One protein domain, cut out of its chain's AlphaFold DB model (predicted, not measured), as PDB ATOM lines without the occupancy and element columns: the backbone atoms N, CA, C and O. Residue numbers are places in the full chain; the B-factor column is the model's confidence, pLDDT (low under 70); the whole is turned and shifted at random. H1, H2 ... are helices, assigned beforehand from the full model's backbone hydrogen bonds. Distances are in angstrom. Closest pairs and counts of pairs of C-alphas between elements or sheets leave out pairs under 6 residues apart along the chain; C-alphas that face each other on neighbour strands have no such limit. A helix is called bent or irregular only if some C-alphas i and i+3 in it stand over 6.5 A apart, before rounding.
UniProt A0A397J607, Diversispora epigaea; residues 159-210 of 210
ATOM      1  N   THR A 159      26.672  16.538   0.686       93.62
ATOM      2  CA  THR A 159      26.354  15.552   1.742       93.62
ATOM      3  C   THR A 159      25.803  14.234   1.200       93.62
ATOM      4  O   THR A 159      25.009  14.233   0.259       93.62
ATOM      5  N   THR A 160      26.124  13.117   1.859       91.88
ATOM      6  CA  THR A 160      25.649  11.768   1.492       91.88
ATOM      7  C   THR A 160      24.124  11.638   1.503       91.88
ATOM      8  O   THR A 160      23.557  10.992   0.627       91.88
ATOM      9  N   THR A 161      23.444  12.274   2.456       93.12
ATOM     10  CA  THR A 161      21.977  12.294   2.558       93.12
ATOM     11  C   THR A 161      21.339  13.034   1.390       93.12
ATOM     12  O   THR A 161      20.437  12.506   0.749       93.12
ATOM     13  N   ALA A 162      21.846  14.218   1.050       91.25
ATOM     14  CA  ALA A 162      21.340  14.964  -0.095       91.25
ATOM     15  C   ALA A 162      21.579  14.221  -1.423       91.25
ATOM     16  O   ALA A 162      20.693  14.224  -2.271       91.25
ATOM     17  N   ARG A 163      22.703  13.502  -1.585       90.62
ATOM     18  CA  ARG A 163      22.933  12.649  -2.768       90.62
ATOM     19  C   ARG A 163      21.892  11.537  -2.882       90.62
ATOM     20  O   ARG A 163      21.379  11.304  -3.969       90.62
ATOM     21  N   LYS A 164      21.540  10.894  -1.762       95.25
ATOM     22  CA  LYS A 164      20.454   9.900  -1.733       95.25
ATOM     23  C   LYS A 164      19.120  10.519  -2.134       95.25
ATOM     24  O   LYS A 164      18.413   9.935  -2.940       95.25
ATOM     25  N   ASN A 165      18.796  11.704  -1.624       92.50
ATOM     26  CA  ASN A 165      17.545  12.379  -1.973       92.50
ATOM     27  C   ASN A 165      17.490  12.762  -3.457       92.50
ATOM     28  O   ASN A 165      16.436  12.628  -4.065       92.50
ATOM     29  N   VAL A 166      18.606  13.209  -4.041       92.94
ATOM     30  CA  VAL A 166      18.694  13.448  -5.489       92.94
ATOM     31  C   VAL A 166      18.504  12.144  -6.256       92.94
ATOM     32  O   VAL A 166      17.649  12.098  -7.125       92.94
ATOM     33  N   ALA A 167      19.191  11.064  -5.876       93.00
ATOM     34  CA  ALA A 167      19.011   9.765  -6.522       93.00
ATOM     35  C   ALA A 167      17.547   9.293  -6.477       93.00
ATOM     36  O   ALA A 167      17.006   8.889  -7.498       93.00
ATOM     37  N   MET A 168      16.870   9.422  -5.331       94.94
ATOM     38  CA  MET A 168      15.455   9.049  -5.200       94.94
ATOM     39  C   MET A 168      14.524   9.900  -6.074       94.94
ATOM     40  O   MET A 168      13.484   9.406  -6.494       94.94
ATOM     41  N   LYS A 169      14.886  11.157  -6.353       93.62
ATOM     42  CA  LYS A 169      14.144  12.030  -7.277       93.62
ATOM     43  C   LYS A 169      14.448  11.736  -8.744       93.62
ATOM     44  O   LYS A 169      13.577  11.927  -9.579       93.62
ATOM     45  N   GLU A 170      15.652  11.271  -9.060       93.69
ATOM     46  CA  GLU A 170      16.029  10.904 -10.428       93.69
ATOM     47  C   GLU A 170      15.391   9.577 -10.864       93.69
ATOM     48  O   GLU A 170      15.074   9.417 -12.035       93.69
ATOM     49  N   ILE A 171      15.129   8.639  -9.943       94.50
ATOM     50  CA  ILE A 171      14.459   7.361 -10.256       94.50
ATOM     51  C   ILE A 171      13.145   7.536 -11.051       94.50
ATOM     52  O   ILE A 171      13.049   6.954 -12.131       94.50
ATOM     53  N   PRO A 172      12.137   8.308 -10.591       96.31
ATOM     54  CA  PRO A 172      10.900   8.491 -11.356       96.31
ATOM     55  C   PRO A 172      11.155   9.161 -12.709       96.31
ATOM     56  O   PRO A 172      10.611   8.721 -13.717       96.31
ATOM     57  N   ARG A 173      12.066  10.139 -12.757       94.62
ATOM     58  CA  ARG A 173      12.467  10.805 -13.999       94.62
ATOM     59  C   ARG A 173      13.057   9.824 -15.020       94.62
ATOM     60  O   ARG A 173      12.780   9.939 -16.208       94.62
ATOM     61  N   PHE A 174      13.843   8.836 -14.586       94.62
ATOM     62  CA  PHE A 174      14.343   7.792 -15.486       94.62
ATOM     63  C   PHE A 174      13.211   6.946 -16.070       94.62
ATOM     64  O   PHE A 174      13.227   6.660 -17.265       94.62
ATOM     65  N   TYR A 175      12.217   6.574 -15.261       96.75
ATOM     66  CA  TYR A 175      11.059   5.837 -15.767       96.75
ATOM     67  C   TYR A 175      10.254   6.651 -16.783       96.75
ATOM     68  O   TYR A 175       9.815   6.088 -17.783       96.75
ATOM     69  N   GLU A 176      10.117   7.961 -16.581       95.75
ATOM     70  CA  GLU A 176       9.482   8.858 -17.555       95.75
ATOM     71  C   GLU A 176      10.240   8.864 -18.892       95.75
ATOM     72  O   GLU A 176       9.626   8.672 -19.941       95.75
ATOM     73  N   ILE A 177      11.575   8.977 -18.868       93.81
ATOM     74  CA  ILE A 177      12.421   8.918 -20.077       93.81
ATOM     75  C   ILE A 177      12.222   7.599 -20.831       93.81
ATOM     76  O   ILE A 177      12.046   7.608 -22.047       93.81
ATOM     77  N   LEU A 178      12.185   6.469 -20.120       95.12
ATOM     78  CA  LEU A 178      11.938   5.159 -20.735       95.12
ATOM     79  C   LEU A 178      10.534   5.040 -21.345       95.12
ATOM     80  O   LEU A 178      10.306   4.218 -22.236       95.12
ATOM     81  N   GLN A 179       9.574   5.831 -20.864       96.88
ATOM     82  CA  GLN A 179       8.206   5.822 -21.364       96.88
ATOM     83  C   GLN A 179       7.985   6.727 -22.580       96.88
ATOM     84  O   GLN A 179       6.990   6.514 -23.281       96.88
ATOM     85  N   HIS A 180       8.897   7.662 -22.871       96.19
ATOM     86  CA  HIS A 180       8.790   8.566 -24.019       96.19
ATOM     87  C   HIS A 180       8.704   7.809 -25.351       96.19
ATOM     88  O   HIS A 180       9.457   6.867 -25.607       96.19
ATOM     89  N   SER A 181       7.795   8.253 -26.222       97.00
ATOM     90  CA  SER A 181       7.554   7.647 -27.539       97.00
ATOM     91  C   SER A 181       8.812   7.634 -28.406       97.00
ATOM     92  O   SER A 181       9.177   6.588 -28.930       97.00
ATOM     93  N   GLU A 182       9.516   8.761 -28.499       95.50
ATOM     94  CA  GLU A 182      10.748   8.889 -29.286       95.50
ATOM     95  C   GLU A 182      11.846   7.936 -28.799       95.50
ATOM     96  O   GLU A 182      12.471   7.242 -29.599       95.50
ATOM     97  N   PHE A 183      12.015   7.838 -27.475       96.69
ATOM     98  CA  PHE A 183      13.014   6.966 -26.865       96.69
ATOM     99  C   PHE A 183      12.701   5.480 -27.097       96.69
ATOM    100  O   PHE A 183      13.615   4.688 -27.316       96.69
ATOM    101  N   LYS A 184      11.416   5.092 -27.093       96.81
ATOM    102  CA  LYS A 184      10.984   3.720 -27.415       96.81
ATOM    103  C   LYS A 184      11.204   3.357 -28.882       96.81
ATOM    104  O   LYS A 184      11.497   2.200 -29.166       96.81
ATOM    105  N   ILE A 185      11.037   4.315 -29.795       97.19
ATOM    106  CA  ILE A 185      11.200   4.090 -31.236       97.19
ATOM    107  C   ILE A 185      12.686   3.980 -31.594       97.19
ATOM    108  O   ILE A 185      13.080   3.038 -32.279       97.19
ATOM    109  N   ASN A 186      13.518   4.926 -31.146       96.75
ATOM    110  CA  ASN A 186      14.948   4.926 -31.454       96.75
ATOM    111  C   ASN A 186      15.787   5.530 -30.309       96.75
ATOM    112  O   ASN A 186      16.129   6.717 -30.346       96.75
ATOM    113  N   PRO A 187      16.196   4.716 -29.319       95.44
ATOM    114  CA  PRO A 187      16.884   5.223 -28.134       95.44
ATOM    115  C   PRO A 187      18.242   5.850 -28.470       95.44
ATOM    116  O   PRO A 187      18.623   6.862 -27.883       95.44
ATOM    117  N   LEU A 188      18.977   5.285 -29.436       96.31
ATOM    118  CA  LEU A 188      20.311   5.771 -29.797       96.31
ATOM    119  C   LEU A 188      20.256   7.137 -30.482       96.31
ATOM    120  O   LEU A 188      21.086   7.998 -30.189       96.31
ATOM    121  N   SER A 189      19.279   7.354 -31.366       95.94
ATOM    122  CA  SER A 189      19.082   8.655 -32.011       95.94
ATOM    123  C   SER A 189      18.692   9.722 -30.990       95.94
ATOM    124  O   SER A 189      19.334  10.769 -30.952       95.94
ATOM    125  N   THR A 190      17.742   9.429 -30.096       95.19
ATOM    126  CA  THR A 190      17.336  10.361 -29.032       95.19
ATOM    127  C   THR A 190      18.505  10.739 -28.119       95.19
ATOM    128  O   THR A 190      18.661  11.909 -27.763       95.19
ATOM    129  N   ILE A 191      19.374   9.780 -27.769       94.06
ATOM    130  CA  ILE A 191      20.578  10.052 -26.967       94.06
ATOM    131  C   ILE A 191      21.549  10.973 -27.720       94.06
ATOM    132  O   ILE A 191      22.054  11.923 -27.121       94.06
ATOM    133  N   ARG A 192      21.795  10.735 -29.017       95.75
ATOM    134  CA  ARG A 192      22.665  11.605 -29.836       95.75
ATOM    135  C   ARG A 192      22.143  13.038 -29.863       95.75
ATOM    136  O   ARG A 192      22.878  13.947 -29.484       95.75
ATOM    137  N   THR A 193      20.863  13.220 -30.180       95.19
ATOM    138  CA  THR A 193      20.221  14.542 -30.203       95.19
ATOM    139  C   THR A 193      20.282  15.226 -28.835       95.19
ATOM    140  O   THR A 193      20.542  16.424 -28.742       95.19
ATOM    141  N   HIS A 194      20.103  14.483 -27.739       93.50
ATOM    142  CA  HIS A 194      20.242  15.041 -26.394       93.50
ATOM    143  C   HIS A 194      21.666  15.544 -26.107       93.50
ATOM    144  O   HIS A 194      21.833  16.623 -25.530       93.50
ATOM    145  N   ILE A 195      22.690  14.783 -26.502       94.69
ATOM    146  CA  ILE A 195      24.096  15.175 -26.341       94.69
ATOM    147  C   ILE A 195      24.393  16.425 -27.176       94.69
ATOM    148  O   ILE A 195      24.966  17.373 -26.640       94.69
ATOM    149  N   GLU A 196      23.960  16.460 -28.437       95.06
ATOM    150  CA  GLU A 196      24.113  17.614 -29.333       95.06
ATOM    151  C   GLU A 196      23.485  18.873 -28.725       95.06
ATOM    152  O   GLU A 196      24.185  19.862 -28.501       95.06
ATOM    153  N   ASN A 197      22.218  18.798 -28.307       92.75
ATOM    154  CA  ASN A 197      21.519  19.899 -27.638       92.75
ATOM    155  C   ASN A 197      22.239  20.360 -26.360       92.75
ATOM    156  O   ASN A 197      22.309  21.556 -26.064       92.75
ATOM    157  N   THR A 198      22.792  19.422 -25.587       92.25
ATOM    158  CA  THR A 198      23.529  19.733 -24.353       92.25
ATOM    159  C   THR A 198      24.850  20.447 -24.650       92.25
ATOM    160  O   THR A 198      25.225  21.372 -23.925       92.25
ATOM    161  N   LEU A 199      25.560  20.047 -25.707       90.56
ATOM    162  CA  LEU A 199      26.799  20.693 -26.141       90.56
ATOM    163  C   LEU A 199      26.536  22.084 -26.723       90.56
ATOM    164  O   LEU A 199      27.254  23.025 -26.387       90.56
ATOM    165  N   GLU A 200      25.497  22.238 -27.543       89.88
ATOM    166  CA  GLU A 200      25.087  23.542 -28.074       89.88
ATOM    167  C   GLU A 200      24.690  24.513 -26.965       89.88
ATOM    168  O   GLU A 200      25.093  25.676 -26.988       89.88
ATOM    169  N   LYS A 201      23.945  24.035 -25.962       87.19
ATOM    170  CA  LYS A 201      23.566  24.849 -24.806       87.19
ATOM    171  C   LYS A 201      24.794  25.346 -24.039       87.19
ATOM    172  O   LYS A 201      24.870  26.534 -23.745       87.19
ATOM    173  N   LYS A 202      25.776  24.472 -23.785       85.69
ATOM    174  CA  LYS A 202      27.038  24.865 -23.133       85.69
ATOM    175  C   LYS A 202      27.803  25.920 -23.933       85.69
ATOM    176  O   LYS A 202      28.317  26.854 -23.336       85.69
ATOM    177  N   LYS A 203      27.860  25.791 -25.266       85.94
ATOM    178  CA  LYS A 203      28.519  26.780 -26.140       85.94
ATOM    179  C   LYS A 203      27.839  28.152 -26.083       85.94
ATOM    180  O   LYS A 203      28.531  29.164 -26.105       85.94
ATOM    181  N   LYS A 204      26.504  28.192 -26.008       83.31
ATOM    182  CA  LYS A 204      25.744  29.447 -25.865       83.31
ATOM    183  C   LYS A 204      25.995  30.102 -24.506       83.31
ATOM    184  O   LYS A 204      26.351  31.269 -24.463       83.31
ATOM    185  N   GLU A 205      25.937  29.328 -23.420       83.06
ATOM    186  CA  GLU A 205      26.224  29.825 -22.064       83.06
ATOM    187  C   GLU A 205      27.633  30.424 -21.923       83.06
ATOM    188  O   GLU A 205      27.818  31.342 -21.136       83.06
ATOM    189  N   THR A 206      28.623  29.935 -22.677       81.00
ATOM    190  CA  THR A 206      29.978  30.512 -22.671       81.00
ATOM    191  C   THR A 206      30.126  31.793 -23.491       81.00
ATOM    192  O   THR A 206      31.082  32.517 -23.254       81.00
ATOM    193  N   MET A 207      29.237  32.061 -24.455       76.62
ATOM    194  CA  MET A 207      29.309  33.256 -25.313       76.62
ATOM    195  C   MET A 207      28.564  34.461 -24.719       76.62
ATOM    196  O   MET A 207      28.892  35.589 -25.052       76.62
ATOM    197  N   ASP A 208      27.590  34.238 -23.830       70.31
ATOM    198  CA  ASP A 208      26.790  35.300 -23.192       70.31
ATOM    199  C   ASP A 208      27.455  35.897 -21.923       70.31
ATOM    200  O   ASP A 208      26.785  36.543 -21.116       70.31
ATOM    201  N   VAL A 209      28.751  35.638 -21.690       65.69
ATOM    202  CA  VAL A 209      29.496  36.070 -20.482       65.69
ATOM    203  C   VAL A 209      30.526  37.183 -20.767       65.69
ATOM    204  O   VAL A 209      31.140  37.679 -19.824       65.69
ATOM    205  N   ASP A 210      30.654  37.630 -22.018       46.06
ATOM    206  CA  ASP A 210      31.467  38.795 -22.418       46.06
ATOM    207  C   ASP A 210      30.598  40.045 -22.660       46.06
ATOM    208  O   ASP A 210      31.070  41.163 -22.339       46.06
TER     209      ASP A 210
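AT A GLANCE: This is residues 159 to 210 of the 210 residues of a protein of Diversispora epigaea (UniProt A0A397J607). Two long helices, H3 and H1, make the arms of a wide, open V, with the short helix H2 in the turn between them, and the far ends of both arms are free. The space between the two arms is empty: the whole is a flat, bare frame, whose C-alphas span 38 by 38 by 12 A along their three main axes. The printed part has 52 residues with three named helices, in the order H1, H2, H3 along the chain, and no named strand, which gives the class all helix, with 46 residues in named elements. It is only just extended, close to loose, with a radius of gyration of the C-alphas of 15.3 A.

IN THESE COORDINATES: Start with the longest helix, H3, residues 187 to 207. Find C-alpha 187 at (16.884, 5.223, -28.134); from there H3 runs 30.8 A to C-alpha 207 at (29.309, 33.256, -25.313). Go back along the chain to H2, residues 181 to 185, which measures 6.3 A from first to last C-alpha. Before it comes H1, residues 160 to 179, which begins at C-alpha 160 at (25.649, 11.768, 1.492) and is 29.4 A long. Look near residue 169, where H1 has a kink of 25 degrees; H1 is neither bent nor irregular, but only just: C-alphas 169 and 172 are 6.3 A apart.

HOW THE PARTS SIT: From H3, look first to H2: the two are close but not clearly touching, and their closest C-alphas, those of Phe 183 and Thr 190, are 5.9 A apart. H2 and H1 are also close but not clearly touching, with the C-alphas of Leu 178 and Lys 184 closest at 6.9 A. H1 and H3 are apart. Residues 192 to 210, of which 192 to 207 belong to H3, stand free, and so do residues 159 to 176, of which 160 to 176 belong to H1. On the backbone, each O i to N i+4 pair of H2 and H3 is within hydrogen-bond range; in H1, 14 of 16 are.

THE WHOLE: The two C-alphas farthest apart are those of Ile 185 and Asp 210, at 41.1 A. From C-alpha 159 to C-alpha 210, first to last in the printed part, the distance is 33.9 A. The printed part has no cut, and it ends at Asp 210, the chain's last residue. The links from H1 to H2 and from H2 to H3 are both tight, with one residue in each. In the B-factor column you will find a mean pLDDT of 91.0 over the printed part; residues 209 to 210 of this model are under 70.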